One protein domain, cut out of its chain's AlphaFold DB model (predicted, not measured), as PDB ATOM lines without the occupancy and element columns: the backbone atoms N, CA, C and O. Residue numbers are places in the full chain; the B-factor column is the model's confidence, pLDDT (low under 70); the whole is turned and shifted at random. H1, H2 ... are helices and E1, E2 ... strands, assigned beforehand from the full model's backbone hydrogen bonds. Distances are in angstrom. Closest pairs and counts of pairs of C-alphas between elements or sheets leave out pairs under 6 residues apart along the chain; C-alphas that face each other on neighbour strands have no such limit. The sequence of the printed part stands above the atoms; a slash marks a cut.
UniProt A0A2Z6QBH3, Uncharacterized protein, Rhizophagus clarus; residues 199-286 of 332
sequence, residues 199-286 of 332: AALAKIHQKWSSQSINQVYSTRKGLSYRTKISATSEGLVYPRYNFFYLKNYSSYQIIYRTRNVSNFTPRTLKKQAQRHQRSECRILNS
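This is residues 199 to 286 of the 332 residues of an uncharacterized protein of Rhizophagus clarus (UniProt A0A2Z6QBH3). A long, strongly twisted ribbon of three strands has H1 standing up near one end and long H2 at the other, only grazing it. Residues 237 to 242 and 280 to 286, the latter in H2, stick out. The 88 printed residues hold H1, E1, E2, E3, H2, mixed in class; the antiparallel sheet E1-E2-E3 is a meander, each strand neighbouring the one before. The whole is loose, radius of gyration of the C-alphas 16.9 A, spanning 48 by 32 by 22 A.

H1, residues 199 to 209, comes closest to E2, residues 223 to 231, at the C-alphas of Trp 208 and Ile 229, 5.0 A. E1, residues 213 to 218, forms a hairpin with E2; N 216 and O 225 are within hydrogen-bond range, 2.8 A. E2 and E3, residues 245 to 254, form another, with N 228 and O 248 at 3.0 A. E3 bends by 54 degrees at residue 251. H2, residues 266 to 286, grazes the sheet with residues 272 to 276 and is apart from H1. Every O i to N i+4 pair is within range in H1, 16 of 17 in H2.

H1 begins at C-alpha 199 (177.550, 203.421, 128.504). E1 measures 16.1 A, E2 25.5 A, E3 26.9 A. H2, 30.6 A, ends at C-alpha 286 (207.469, 213.266, 116.757).

The farthest C-alphas, Gly 235 and Pro 266, are 49.4 A apart. The printed part has no cut. The links E2 to E3 and E3 to H2 are long. Residues 233 to 243, 256 to 263 and 286 have pLDDT under 70.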
ATOM      1  N   ALA A 199     177.717 202.222 127.686       83.44
ATOM      2  CA  ALA A 199     177.550 203.421 128.504       83.44
ATOM      3  C   ALA A 199     178.572 204.519 128.159       83.44
ATOM      4  O   ALA A 199     178.241 205.705 128.162       83.44
ATOM      5  N   ALA A 200     179.819 204.154 127.845       84.94
ATOM      6  CA  ALA A 200     180.830 205.115 127.411       84.94
ATOM      7  C   ALA A 200     180.484 205.744 126.050       84.94
ATOM      8  O   ALA A 200     180.604 206.959 125.901       84.94
ATOM      9  N   LEU A 201     180.016 204.943 125.086       84.75
ATOM     10  CA  LEU A 201     179.567 205.429 123.777       84.75
ATOM     11  C   LEU A 201     178.321 206.314 123.894       84.75
ATOM     12  O   LEU A 201     178.300 207.395 123.310       84.75
ATOM     13  N   ALA A 202     177.343 205.925 124.716       87.94
ATOM     14  CA  ALA A 202     176.157 206.734 124.996       87.94
ATOM     15  C   ALA A 202     176.530 208.104 125.588       87.94
ATOM     16  O   ALA A 202     176.030 209.133 125.138       87.94
ATOM     17  N   LYS A 203     177.491 208.151 126.524       88.50
ATOM     18  CA  LYS A 203     178.018 209.417 127.069       88.50
ATOM     19  C   LYS A 203     178.706 210.278 126.010       88.50
ATOM     20  O   LYS A 203     178.600 211.500 126.068       88.50
ATOM     21  N   ILE A 204     179.435 209.676 125.068       88.00
ATOM     22  CA  ILE A 204     180.074 210.411 123.964       88.00
ATOM     23  C   ILE A 204     179.008 210.995 123.034       88.00
ATOM     24  O   ILE A 204     179.059 212.190 122.746       88.00
ATOM     25  N   HIS A 205     178.020 210.186 122.642       88.44
ATOM     26  CA  HIS A 205     176.898 210.626 121.816       88.44
ATOM     27  C   HIS A 205     176.126 211.765 122.490       88.44
ATOM     28  O   HIS A 205     175.915 212.806 121.881       88.44
ATOM     29  N   GLN A 206     175.775 211.629 123.773       89.75
ATOM     30  CA  GLN A 206     175.083 212.677 124.527       89.75
ATOM     31  C   GLN A 206     175.900 213.975 124.585       89.75
ATOM     32  O   GLN A 206     175.350 215.060 124.409       89.75
ATOM     33  N   LYS A 207     177.221 213.889 124.788       89.25
ATOM     34  CA  LYS A 207     178.111 215.061 124.797       89.25
ATOM     35  C   LYS A 207     178.200 215.762 123.447       89.25
ATOM     36  O   LYS A 207     178.336 216.983 123.431       89.25
ATOM     37  N   TRP A 208     178.153 215.001 122.354       89.25
ATOM     38  CA  TRP A 208     178.070 215.544 121.003       89.25
ATOM     39  C   TRP A 208     176.693 216.167 120.743       89.25
ATOM     40  O   TRP A 208     176.631 217.334 120.383       89.25
ATOM     41  N   SER A 209     175.601 215.442 120.997       87.75
ATOM     42  CA  SER A 209     174.225 215.903 120.763       87.75
ATOM     43  C   SER A 209     173.902 217.181 121.545       87.75
ATOM     44  O   SER A 209     173.407 218.144 120.971       87.75
ATOM     45  N   SER A 210     174.295 217.250 122.820       90.56
ATOM     46  CA  SER A 210     174.161 218.460 123.652       90.56
ATOM     47  C   SER A 210     175.126 219.592 123.279       90.56
ATOM     48  O   SER A 210     175.089 220.653 123.896       90.56
ATOM     49  N   GLN A 211     176.046 219.363 122.334       88.00
ATOM     50  CA  GLN A 211     177.118 220.291 121.956       88.00
ATOM     51  C   GLN A 211     177.934 220.794 123.164       88.00
ATOM     52  O   GLN A 211     178.504 221.888 123.134       88.00
ATOM     53  N   SER A 212     178.021 219.967 124.215       87.81
ATOM     54  CA  SER A 212     178.618 220.328 125.499       87.81
ATOM     55  C   SER A 212     180.081 220.755 125.355       87.81
ATOM     56  O   SER A 212     180.920 220.048 124.781       87.81
ATOM     57  N   ILE A 213     180.405 221.909 125.933       90.19
ATOM     58  CA  ILE A 213     181.778 222.403 126.029       90.19
ATOM     59  C   ILE A 213     182.301 222.073 127.423       90.19
ATOM     60  O   ILE A 213     181.772 222.532 128.429       90.19
ATOM     61  N   ASN A 214     183.371 221.283 127.484       89.56
ATOM     62  CA  ASN A 214     184.024 220.931 128.740       89.56
ATOM     63  C   ASN A 214     185.280 221.783 128.920       89.56
ATOM     64  O   ASN A 214     186.225 221.663 128.133       89.56
ATOM     65  N   GLN A 215     185.311 222.599 129.973       89.50
ATOM     66  CA  GLN A 215     186.519 223.299 130.399       89.50
ATOM     67  C   GLN A 215     187.452 222.307 131.105       89.50
ATOM     68  O   GLN A 215     187.076 221.667 132.085       89.50
ATOM     69  N   VAL A 216     188.677 222.164 130.606       87.62
ATOM     70  CA  VAL A 216     189.690 221.271 131.171       87.62
ATOM     71  C   VAL A 216     190.819 222.098 131.755       87.62
ATOM     72  O   VAL A 216     191.465 222.880 131.058       87.62
ATOM     73  N   TYR A 217     191.096 221.861 133.034       86.38
ATOM     74  CA  TYR A 217     192.190 222.483 133.761       86.38
ATOM     75  C   TYR A 217     193.258 221.442 134.115       86.38
ATOM     76  O   TYR A 217     192.988 220.446 134.786       86.38
ATOM     77  N   SER A 218     194.498 221.654 133.672       85.12
ATOM     78  CA  SER A 218     195.629 220.779 133.979       85.12
ATOM     79  C   SER A 218     196.542 221.403 135.030       85.12
ATOM     80  O   SER A 218     197.497 222.101 134.694       85.12
ATOM     81  N   THR A 219     196.345 221.041 136.299       83.12
ATOM     82  CA  THR A 219     197.253 221.396 137.413       83.12
ATOM     83  C   THR A 219     198.688 220.911 137.179       83.12
ATOM     84  O   THR A 219     199.652 221.492 137.666       83.12
ATOM     85  N   ARG A 220     198.876 219.824 136.421       83.06
ATOM     86  CA  ARG A 220     200.202 219.243 136.176       83.06
ATOM     87  C   ARG A 220     201.033 220.041 135.174       83.06
ATOM     88  O   ARG A 220     202.256 220.080 135.334       83.06
ATOM     89  N   LYS A 221     200.389 220.581 134.134       82.38
ATOM     90  CA  LYS A 221     201.032 221.334 133.042       82.38
ATOM     91  C   LYS A 221     200.810 222.850 133.145       82.38
ATOM     92  O   LYS A 221     201.477 223.580 132.433       82.38
ATOM     93  N   GLY A 222     199.911 223.305 134.021       83.94
ATOM     94  CA  GLY A 222     199.539 224.714 134.147       83.94
ATOM     95  C   GLY A 222     198.798 225.238 132.915       83.94
ATOM     96  O   GLY A 222     199.083 226.346 132.472       83.94
ATOM     97  N   LEU A 223     197.889 224.436 132.343       87.06
ATOM     98  CA  LEU A 223     197.142 224.779 131.120       87.06
ATOM     99  C   LEU A 223     195.629 224.700 131.319       87.06
ATOM    100  O   LEU A 223     195.152 223.777 131.983       87.06
ATOM    101  N   SER A 224     194.899 225.619 130.697       88.38
ATOM    102  CA  SER A 224     193.439 225.610 130.594       88.38
ATOM    103  C   SER A 224     193.055 225.543 129.121       88.38
ATOM    104  O   SER A 224     193.672 226.213 128.296       88.38
ATOM    105  N   TYR A 225     192.084 224.708 128.770       89.94
ATOM    106  CA  TYR A 225     191.550 224.641 127.410       89.94
ATOM    107  C   TYR A 225     190.119 224.119 127.420       89.94
ATOM    108  O   TYR A 225     189.687 223.445 128.355       89.94
ATOM    109  N   ARG A 226     189.378 224.410 126.356       91.75
ATOM    110  CA  ARG A 226     188.031 223.893 126.126       91.75
ATOM    111  C   ARG A 226     188.098 222.674 125.227       91.75
ATOM    112  O   ARG A 226     188.935 222.594 124.331       91.75
ATOM    113  N   THR A 227     187.218 221.713 125.483       92.25
ATOM    114  CA  THR A 227     187.041 220.549 124.618       92.25
ATOM    115  C   THR A 227     185.592 220.400 124.209       92.25
ATOM    116  O   THR A 227     184.696 220.541 125.042       92.25
ATOM    117  N   LYS A 228     185.377 220.087 122.936       92.31
ATOM    118  CA  LYS A 228     184.058 219.855 122.348       92.31
ATOM    119  C   LYS A 228     184.121 218.603 121.486       92.31
ATOM    120  O   LYS A 228     185.131 218.371 120.825       92.31
ATOM    121  N   ILE A 229     183.077 217.784 121.522       90.38
ATOM    122  CA  ILE A 229     182.967 216.625 120.635       90.38
ATOM    123  C   ILE A 229     182.209 217.072 119.388       90.38
ATOM    124  O   ILE A 229     181.106 217.598 119.512       90.38
ATOM    125  N   SER A 230     182.794 216.880 118.210       85.94
ATOM    126  CA  SER A 230     182.121 217.068 116.923       85.94
ATOM    127  C   SER A 230     181.969 215.729 116.216       85.94
ATOM    128  O   SER A 230     182.776 214.823 116.416       85.94
ATOM    129  N   ALA A 231     180.942 215.601 115.385       81.94
ATOM    130  CA  ALA A 231     180.912 214.548 114.380       81.94
ATOM    131  C   ALA A 231     181.794 214.984 113.204       81.94
ATOM    132  O   ALA A 231     182.010 216.183 112.998       81.94
ATOM    133  N   THR A 232     182.329 214.026 112.459       72.88
ATOM    134  CA  THR A 232     182.895 214.295 111.135       72.88
ATOM    135  C   THR A 232     181.781 214.856 110.249       72.88
ATOM    136  O   THR A 232     180.760 214.196 110.062       72.88
ATOM    137  N   SER A 233     181.924 216.101 109.790       58.44
ATOM    138  CA  SER A 233     181.012 216.686 108.808       58.44
ATOM    139  C   SER A 233     181.191 215.938 107.494       58.44
ATOM    140  O   SER A 233     182.319 215.839 107.020       58.44
ATOM    141  N   GLU A 234     180.079 215.441 106.954       53.16
ATOM    142  CA  GLU A 234     179.989 214.606 105.750       53.16
ATOM    143  C   GLU A 234     180.486 213.180 105.989       53.16
ATOM    144  O   GLU A 234     181.446 212.949 106.718       53.16
ATOM    145  N   GLY A 235     179.808 212.191 105.408       50.31
ATOM    146  CA  GLY A 235     180.062 210.758 105.592       50.31
ATOM    147  C   GLY A 235     181.423 210.251 105.091       50.31
ATOM    148  O   GLY A 235     181.536 209.090 104.709       50.31
ATOM    149  N   LEU A 236     182.459 211.090 105.102       46.88
ATOM    150  CA  LEU A 236     183.858 210.754 104.917       46.88
ATOM    151  C   LEU A 236     184.352 209.989 106.147       46.88
ATOM    152  O   LEU A 236     185.109 210.474 106.991       46.88
ATOM    153  N   VAL A 237     183.915 208.735 106.235       50.31
ATOM    154  CA  VAL A 237     184.642 207.706 106.963       50.31
ATOM    155  C   VAL A 237     186.017 207.654 106.313       50.31
ATOM    156  O   VAL A 237     186.154 207.158 105.198       50.31
ATOM    157  N   TYR A 238     187.041 208.203 106.972       49.41
ATOM    158  CA  TYR A 238     188.412 208.001 106.522       49.41
ATOM    159  C   TYR A 238     188.618 206.484 106.403       49.41
ATOM    160  O   TYR A 238     188.567 205.805 107.432       49.41
ATOM    161  N   PRO A 239     188.873 205.924 105.204       50.62
ATOM    162  CA  PRO A 239     188.846 204.471 104.987       50.62
ATOM    163  C   PRO A 239     189.889 203.720 105.830       50.62
ATOM    164  O   PRO A 239     189.837 202.503 105.983       50.62
ATOM    165  N   ARG A 240     190.843 204.455 106.414       49.69
ATOM    166  CA  ARG A 240     191.900 203.934 107.278       49.69
ATOM    167  C   ARG A 240     191.566 203.978 108.777       49.69
ATOM    168  O   ARG A 240     192.212 203.266 109.543       49.69
ATOM    169  N   TYR A 241     190.594 204.792 109.203       53.22
ATOM    170  CA  TYR A 241     190.249 204.999 110.611       53.22
ATOM    171  C   TYR A 241     188.750 205.306 110.797       53.22
ATOM    172  O   TYR A 241     188.305 206.434 110.597       53.22
ATOM    173  N   ASN A 242     187.979 204.312 111.246       59.53
ATOM    174  CA  ASN A 242     186.534 204.417 111.499       59.53
ATOM    175  C   ASN A 242     186.214 205.241 112.769       59.53
ATOM    176  O   ASN A 242     185.749 204.695 113.773       59.53
ATOM    177  N   PHE A 243     186.497 206.546 112.770       65.69
ATOM    178  CA  PHE A 243     186.144 207.442 113.874       65.69
ATOM    179  C   PHE A 243     184.873 208.239 113.551       65.69
ATOM    180  O   PHE A 243     184.880 209.068 112.654       65.69
ATOM    181  N   PHE A 244     183.809 208.031 114.332       75.75
ATOM    182  CA  PHE A 244     182.546 208.783 114.211       75.75
ATOM    183  C   PHE A 244     182.583 210.155 114.898       75.75
ATOM    184  O   PHE A 244     181.863 211.075 114.517       75.75
ATOM    185  N   TYR A 245     183.420 210.298 115.930       83.50
ATOM    186  CA  TYR A 245     183.523 211.512 116.730       83.50
ATOM    187  C   TYR A 245     184.960 212.007 116.797       83.50
ATOM    188  O   TYR A 245     185.891 211.242 117.062       83.50
ATOM    189  N   LEU A 246     185.114 213.316 116.651       84.19
ATOM    190  CA  LEU A 246     186.348 214.052 116.847       84.19
ATOM    191  C   LEU A 246     186.266 214.838 118.150       84.19
ATOM    192  O   LEU A 246     185.212 215.326 118.555       84.19
ATOM    193  N   LYS A 247     187.409 214.966 118.823       87.69
ATOM    194  CA  LYS A 247     187.536 215.819 119.999       87.69
ATOM    195  C   LYS A 247     188.308 217.069 119.610       87.69
ATOM    196  O   LYS A 247     189.520 217.013 119.427       87.69
ATOM    197  N   ASN A 248     187.599 218.184 119.537       87.44
ATOM    198  CA  ASN A 248     188.164 219.487 119.224       87.44
ATOM    199  C   ASN A 248     188.654 220.161 120.501       87.44
ATOM    200  O   ASN A 248     188.032 220.047 121.562       87.44
ATOM    201  N   TYR A 249     189.767 220.875 120.378       89.31
ATOM    202  CA  TYR A 249     190.416 221.609 121.455       89.31
ATOM    203  C   TYR A 249     190.458 223.088 121.070       89.31
ATOM    204  O   TYR A 249     190.860 223.415 119.958       89.31
ATOM    205  N   SER A 250     190.048 223.982 121.966       87.31
ATOM    206  CA  SER A 250     190.021 225.427 121.706       87.31
ATOM    207  C   SER A 250     190.326 226.245 122.961       87.31
ATOM    208  O   SER A 250     190.421 225.701 124.065       87.31
ATOM    209  N   SER A 251     190.505 227.560 122.789       85.69
ATOM    210  CA  SER A 251     190.718 228.526 123.881       85.69
ATOM    211  C   SER A 251     191.863 228.131 124.825       85.69
ATOM    212  O   SER A 251     191.687 228.051 126.041       85.69
ATOM    213  N   TYR A 252     193.031 227.827 124.256       83.69
ATOM    214  CA  TYR A 252     194.203 227.409 125.016       83.69
ATOM    215  C   TYR A 252     194.807 228.577 125.801       83.69
ATOM    216  O   TYR A 252     195.104 229.626 125.236       83.69
ATOM    217  N   GLN A 253     195.022 228.384 127.100       82.50
ATOM    218  CA  GLN A 253     195.586 229.388 127.997       82.50
ATOM    219  C   GLN A 253     196.660 228.780 128.898       82.50
ATOM    220  O   GLN A 253     196.501 227.688 129.453       82.50
ATOM    221  N   ILE A 254     197.748 229.527 129.078       79.38
ATOM    222  CA  ILE A 254     198.858 229.166 129.958       79.38
ATOM    223  C   ILE A 254     198.675 229.885 131.296       79.38
ATOM    224  O   ILE A 254     198.892 231.089 131.401       79.38
ATOM    225  N   ILE A 255     198.319 229.134 132.334       71.25
ATOM    226  CA  ILE A 255     197.926 229.698 133.636       71.25
ATOM    227  C   ILE A 255     199.136 230.179 134.437       71.25
ATOM    228  O   ILE A 255     199.039 231.145 135.185       71.25
ATOM    229  N   TYR A 256     200.303 229.549 134.272       66.44
ATOM    230  CA  TYR A 256     201.504 229.966 135.005       66.44
ATOM    231  C   TYR A 256     202.084 231.306 134.521       66.44
ATOM    232  O   TYR A 256     202.983 231.839 135.166       66.44
ATOM    233  N   ARG A 257     201.603 231.841 133.387       56.81
ATOM    234  CA  ARG A 257     201.997 233.160 132.865       56.81
ATOM    235  C   ARG A 257     201.058 234.282 133.311       56.81
ATOM    236  O   ARG A 257     201.464 235.438 133.309       56.81
ATOM    237  N   THR A 258     199.831 233.969 133.722       57.03
ATOM    238  CA  THR A 258     198.866 234.964 134.201       57.03
ATOM    239  C   THR A 258     199.058 235.182 135.700       57.03
ATOM    240  O   THR A 258     198.592 234.387 136.516       57.03
ATOM    241  N   ARG A 259     199.766 236.262 136.056       48.56
ATOM    242  CA  ARG A 259     200.195 236.614 137.426       48.56
ATOM    243  C   ARG A 259     199.049 236.715 138.451       48.56
ATOM    244  O   ARG A 259     199.309 236.583 139.637       48.56
ATOM    245  N   ASN A 260     197.801 236.859 137.995       52.66
ATOM    246  CA  ASN A 260     196.643 237.151 138.847       52.66
ATOM    247  C   ASN A 260     195.720 235.947 139.142       52.66
ATOM    248  O   ASN A 260     194.704 236.130 139.797       52.66
ATOM    249  N   VAL A 261     196.024 234.727 138.663       53.78
ATOM    250  CA  VAL A 261     195.067 233.586 138.726       53.78
ATOM    251  C   VAL A 261     195.584 232.381 139.526       53.78
ATOM    252  O   VAL A 261     194.851 231.428 139.782       53.78
ATOM    253  N   SER A 262     196.858 232.357 139.922       58.81
ATOM    254  CA  SER A 262     197.489 231.106 140.345       58.81
ATOM    255  C   SER A 262     197.785 231.075 141.852       58.81
ATOM    256  O   SER A 262     198.791 231.624 142.294       58.81
ATOM    257  N   ASN A 263     196.981 230.334 142.624       69.81
ATOM    258  CA  ASN A 263     197.228 229.989 144.042       69.81
ATOM    259  C   ASN A 263     198.425 229.022 144.233       69.81
ATOM    260  O   ASN A 263     198.489 228.264 145.200       69.81
ATOM    261  N   PHE A 264     199.356 228.964 143.277       75.38
ATOM    262  CA  PHE A 264     200.454 228.001 143.264       75.38
ATOM    263  C   PHE A 264     201.764 228.652 143.685       75.38
ATOM    264  O   PHE A 264     202.108 229.750 143.262       75.38
ATOM    265  N   THR A 265     202.559 227.907 144.451       83.44
ATOM    266  CA  THR A 265     203.898 228.347 144.850       83.44
ATOM    267  C   THR A 265     204.826 228.515 143.633       83.44
ATOM    268  O   THR A 265     204.721 227.740 142.671       83.44
ATOM    269  N   PRO A 266     205.821 229.424 143.678       81.44
ATOM    270  CA  PRO A 266     206.771 229.637 142.576       81.44
ATOM    271  C   PRO A 266     207.479 228.352 142.113       81.44
ATOM    272  O   PRO A 266     207.668 228.104 140.919       81.44
ATOM    273  N   ARG A 267     207.803 227.459 143.059       85.00
ATOM    274  CA  ARG A 267     208.381 226.134 142.777       85.00
ATOM    275  C   ARG A 267     207.455 225.264 141.921       85.00
ATOM    276  O   ARG A 267     207.929 224.500 141.076       85.00
ATOM    277  N   THR A 268     206.149 225.352 142.148       83.25
ATOM    278  CA  THR A 268     205.133 224.591 141.414       83.25
ATOM    279  C   THR A 268     204.980 225.123 139.996       83.25
ATOM    280  O   THR A 268     204.999 224.323 139.059       83.25
ATOM    281  N   LEU A 269     204.959 226.448 139.826       83.00
ATOM    282  CA  LEU A 269     204.925 227.100 138.512       83.00
ATOM    283  C   LEU A 269     206.144 226.713 137.661       83.00
ATOM    284  O   LEU A 269     205.991 226.268 136.524       83.00
ATOM    285  N   LYS A 270     207.355 226.733 138.241       84.56
ATOM    286  CA  LYS A 270     208.586 226.290 137.557       84.56
ATOM    287  C   LYS A 270     208.499 224.830 137.088       84.56
ATOM    288  O   LYS A 270     208.885 224.504 135.964       84.56
ATOM    289  N   LYS A 271     207.960 223.933 137.924       88.06
ATOM    290  CA  LYS A 271     207.754 222.518 137.559       88.06
ATOM    291  C   LYS A 271     206.685 222.343 136.476       88.06
ATOM    292  O   LYS A 271     206.842 221.468 135.624       88.06
ATOM    293  N   GLN A 272     205.602 223.119 136.513       88.56
ATOM    294  CA  GLN A 272     204.559 223.104 135.482       88.56
ATOM    295  C   GLN A 272     205.130 223.548 134.130       88.56
ATOM    296  O   GLN A 272     205.000 222.796 133.164       88.56
ATOM    297  N   ALA A 273     205.864 224.666 134.098       85.44
ATOM    298  CA  ALA A 273     206.539 225.175 132.904       85.44
ATOM    299  C   ALA A 273     207.508 224.139 132.309       85.44
ATOM    300  O   ALA A 273     207.414 223.795 131.133       85.44
ATOM    301  N   GLN A 274     208.363 223.523 133.134       88.12
ATOM    302  CA  GLN A 274     209.292 222.492 132.659       88.12
ATOM    303  C   GLN A 274     208.567 221.266 132.072       88.12
ATOM    304  O   GLN A 274     209.001 220.680 131.079       88.12
ATOM    305  N   ARG A 275     207.461 220.825 132.685       88.19
ATOM    306  CA  ARG A 275     206.675 219.686 132.178       88.19
ATOM    307  C   ARG A 275     205.946 220.020 130.884       88.19
ATOM    308  O   ARG A 275     205.769 219.119 130.061       88.19
ATOM    309  N   HIS A 276     205.490 221.261 130.750       85.50
ATOM    310  CA  HIS A 276     204.865 221.781 129.544       85.50
ATOM    311  C   HIS A 276     205.879 221.818 128.395       85.50
ATOM    312  O   HIS A 276     205.658 221.107 127.417       85.50
ATOM    313  N   GLN A 277     207.055 222.417 128.597       85.50
ATOM    314  CA  GLN A 277     208.159 222.413 127.626       85.50
ATOM    315  C   GLN A 277     208.551 220.990 127.190       85.50
ATOM    316  O   GLN A 277     208.591 220.672 126.006       85.50
ATOM    317  N   ARG A 278     208.733 220.055 128.136       86.06
ATOM    318  CA  ARG A 278     209.005 218.635 127.811       86.06
ATOM    319  C   ARG A 278     207.873 217.954 127.035       86.06
ATOM    320  O   ARG A 278     208.079 216.888 126.456       86.06
ATOM    321  N   SER A 279     206.642 218.448 127.142       85.19
ATOM    322  CA  SER A 279     205.511 217.944 126.360       85.19
ATOM    323  C   SER A 279     205.585 218.457 124.929       85.19
ATOM    324  O   SER A 279     205.377 217.662 124.023       85.19
ATOM    325  N   GLU A 280     205.896 219.738 124.741       83.50
ATOM    326  CA  GLU A 280     206.041 220.361 123.422       83.50
ATOM    327  C   GLU A 280     207.209 219.757 122.649       83.50
ATOM    328  O   GLU A 280     207.009 219.285 121.536       83.50
ATOM    329  N   CYS A 281     208.386 219.617 123.273       82.62
ATOM    330  CA  CYS A 281     209.536 218.980 122.625       82.62
ATOM    331  C   CYS A 281     209.231 217.545 122.169       82.62
ATOM    332  O   CYS A 281     209.699 217.117 121.123       82.62
ATOM    333  N   ARG A 282     208.427 216.785 122.929       80.12
ATOM    334  CA  ARG A 282     208.027 215.427 122.520       80.12
ATOM    335  C   ARG A 282     207.137 215.428 121.281       80.12
ATOM    336  O   ARG A 282     207.272 214.527 120.465       80.12
ATOM    337  N   ILE A 283     206.245 216.410 121.166       77.69
ATOM    338  CA  ILE A 283     205.359 216.552 120.009       77.69
ATOM    339  C   ILE A 283     206.176 217.003 118.792       77.69
ATOM    340  O   ILE A 283     206.125 216.344 117.760       77.69
ATOM    341  N   LEU A 284     207.004 218.042 118.931       77.06
ATOM    342  CA  LEU A 284     207.865 218.536 117.848       77.06
ATOM    343  C   LEU A 284     208.820 217.454 117.330       77.06
ATOM    344  O   LEU A 284     208.893 217.223 116.129       77.06
ATOM    345  N   ASN A 285     209.465 216.700 118.224       71.69
ATOM    346  CA  ASN A 285     210.340 215.596 117.816       71.69
ATOM    347  C   ASN A 285     209.577 214.458 117.121       71.69
ATOM    348  O   ASN A 285     210.154 213.769 116.281       71.69
ATOM    349  N   SER A 286     208.300 214.245 117.464       66.81
ATOM    350  CA  SER A 286     207.469 213.266 116.757       66.81
ATOM    351  C   SER A 286     207.103 213.726 115.345       66.81
ATOM    352  O   SER A 286     207.118 212.893 114.448       66.81
TER     353      SER A 286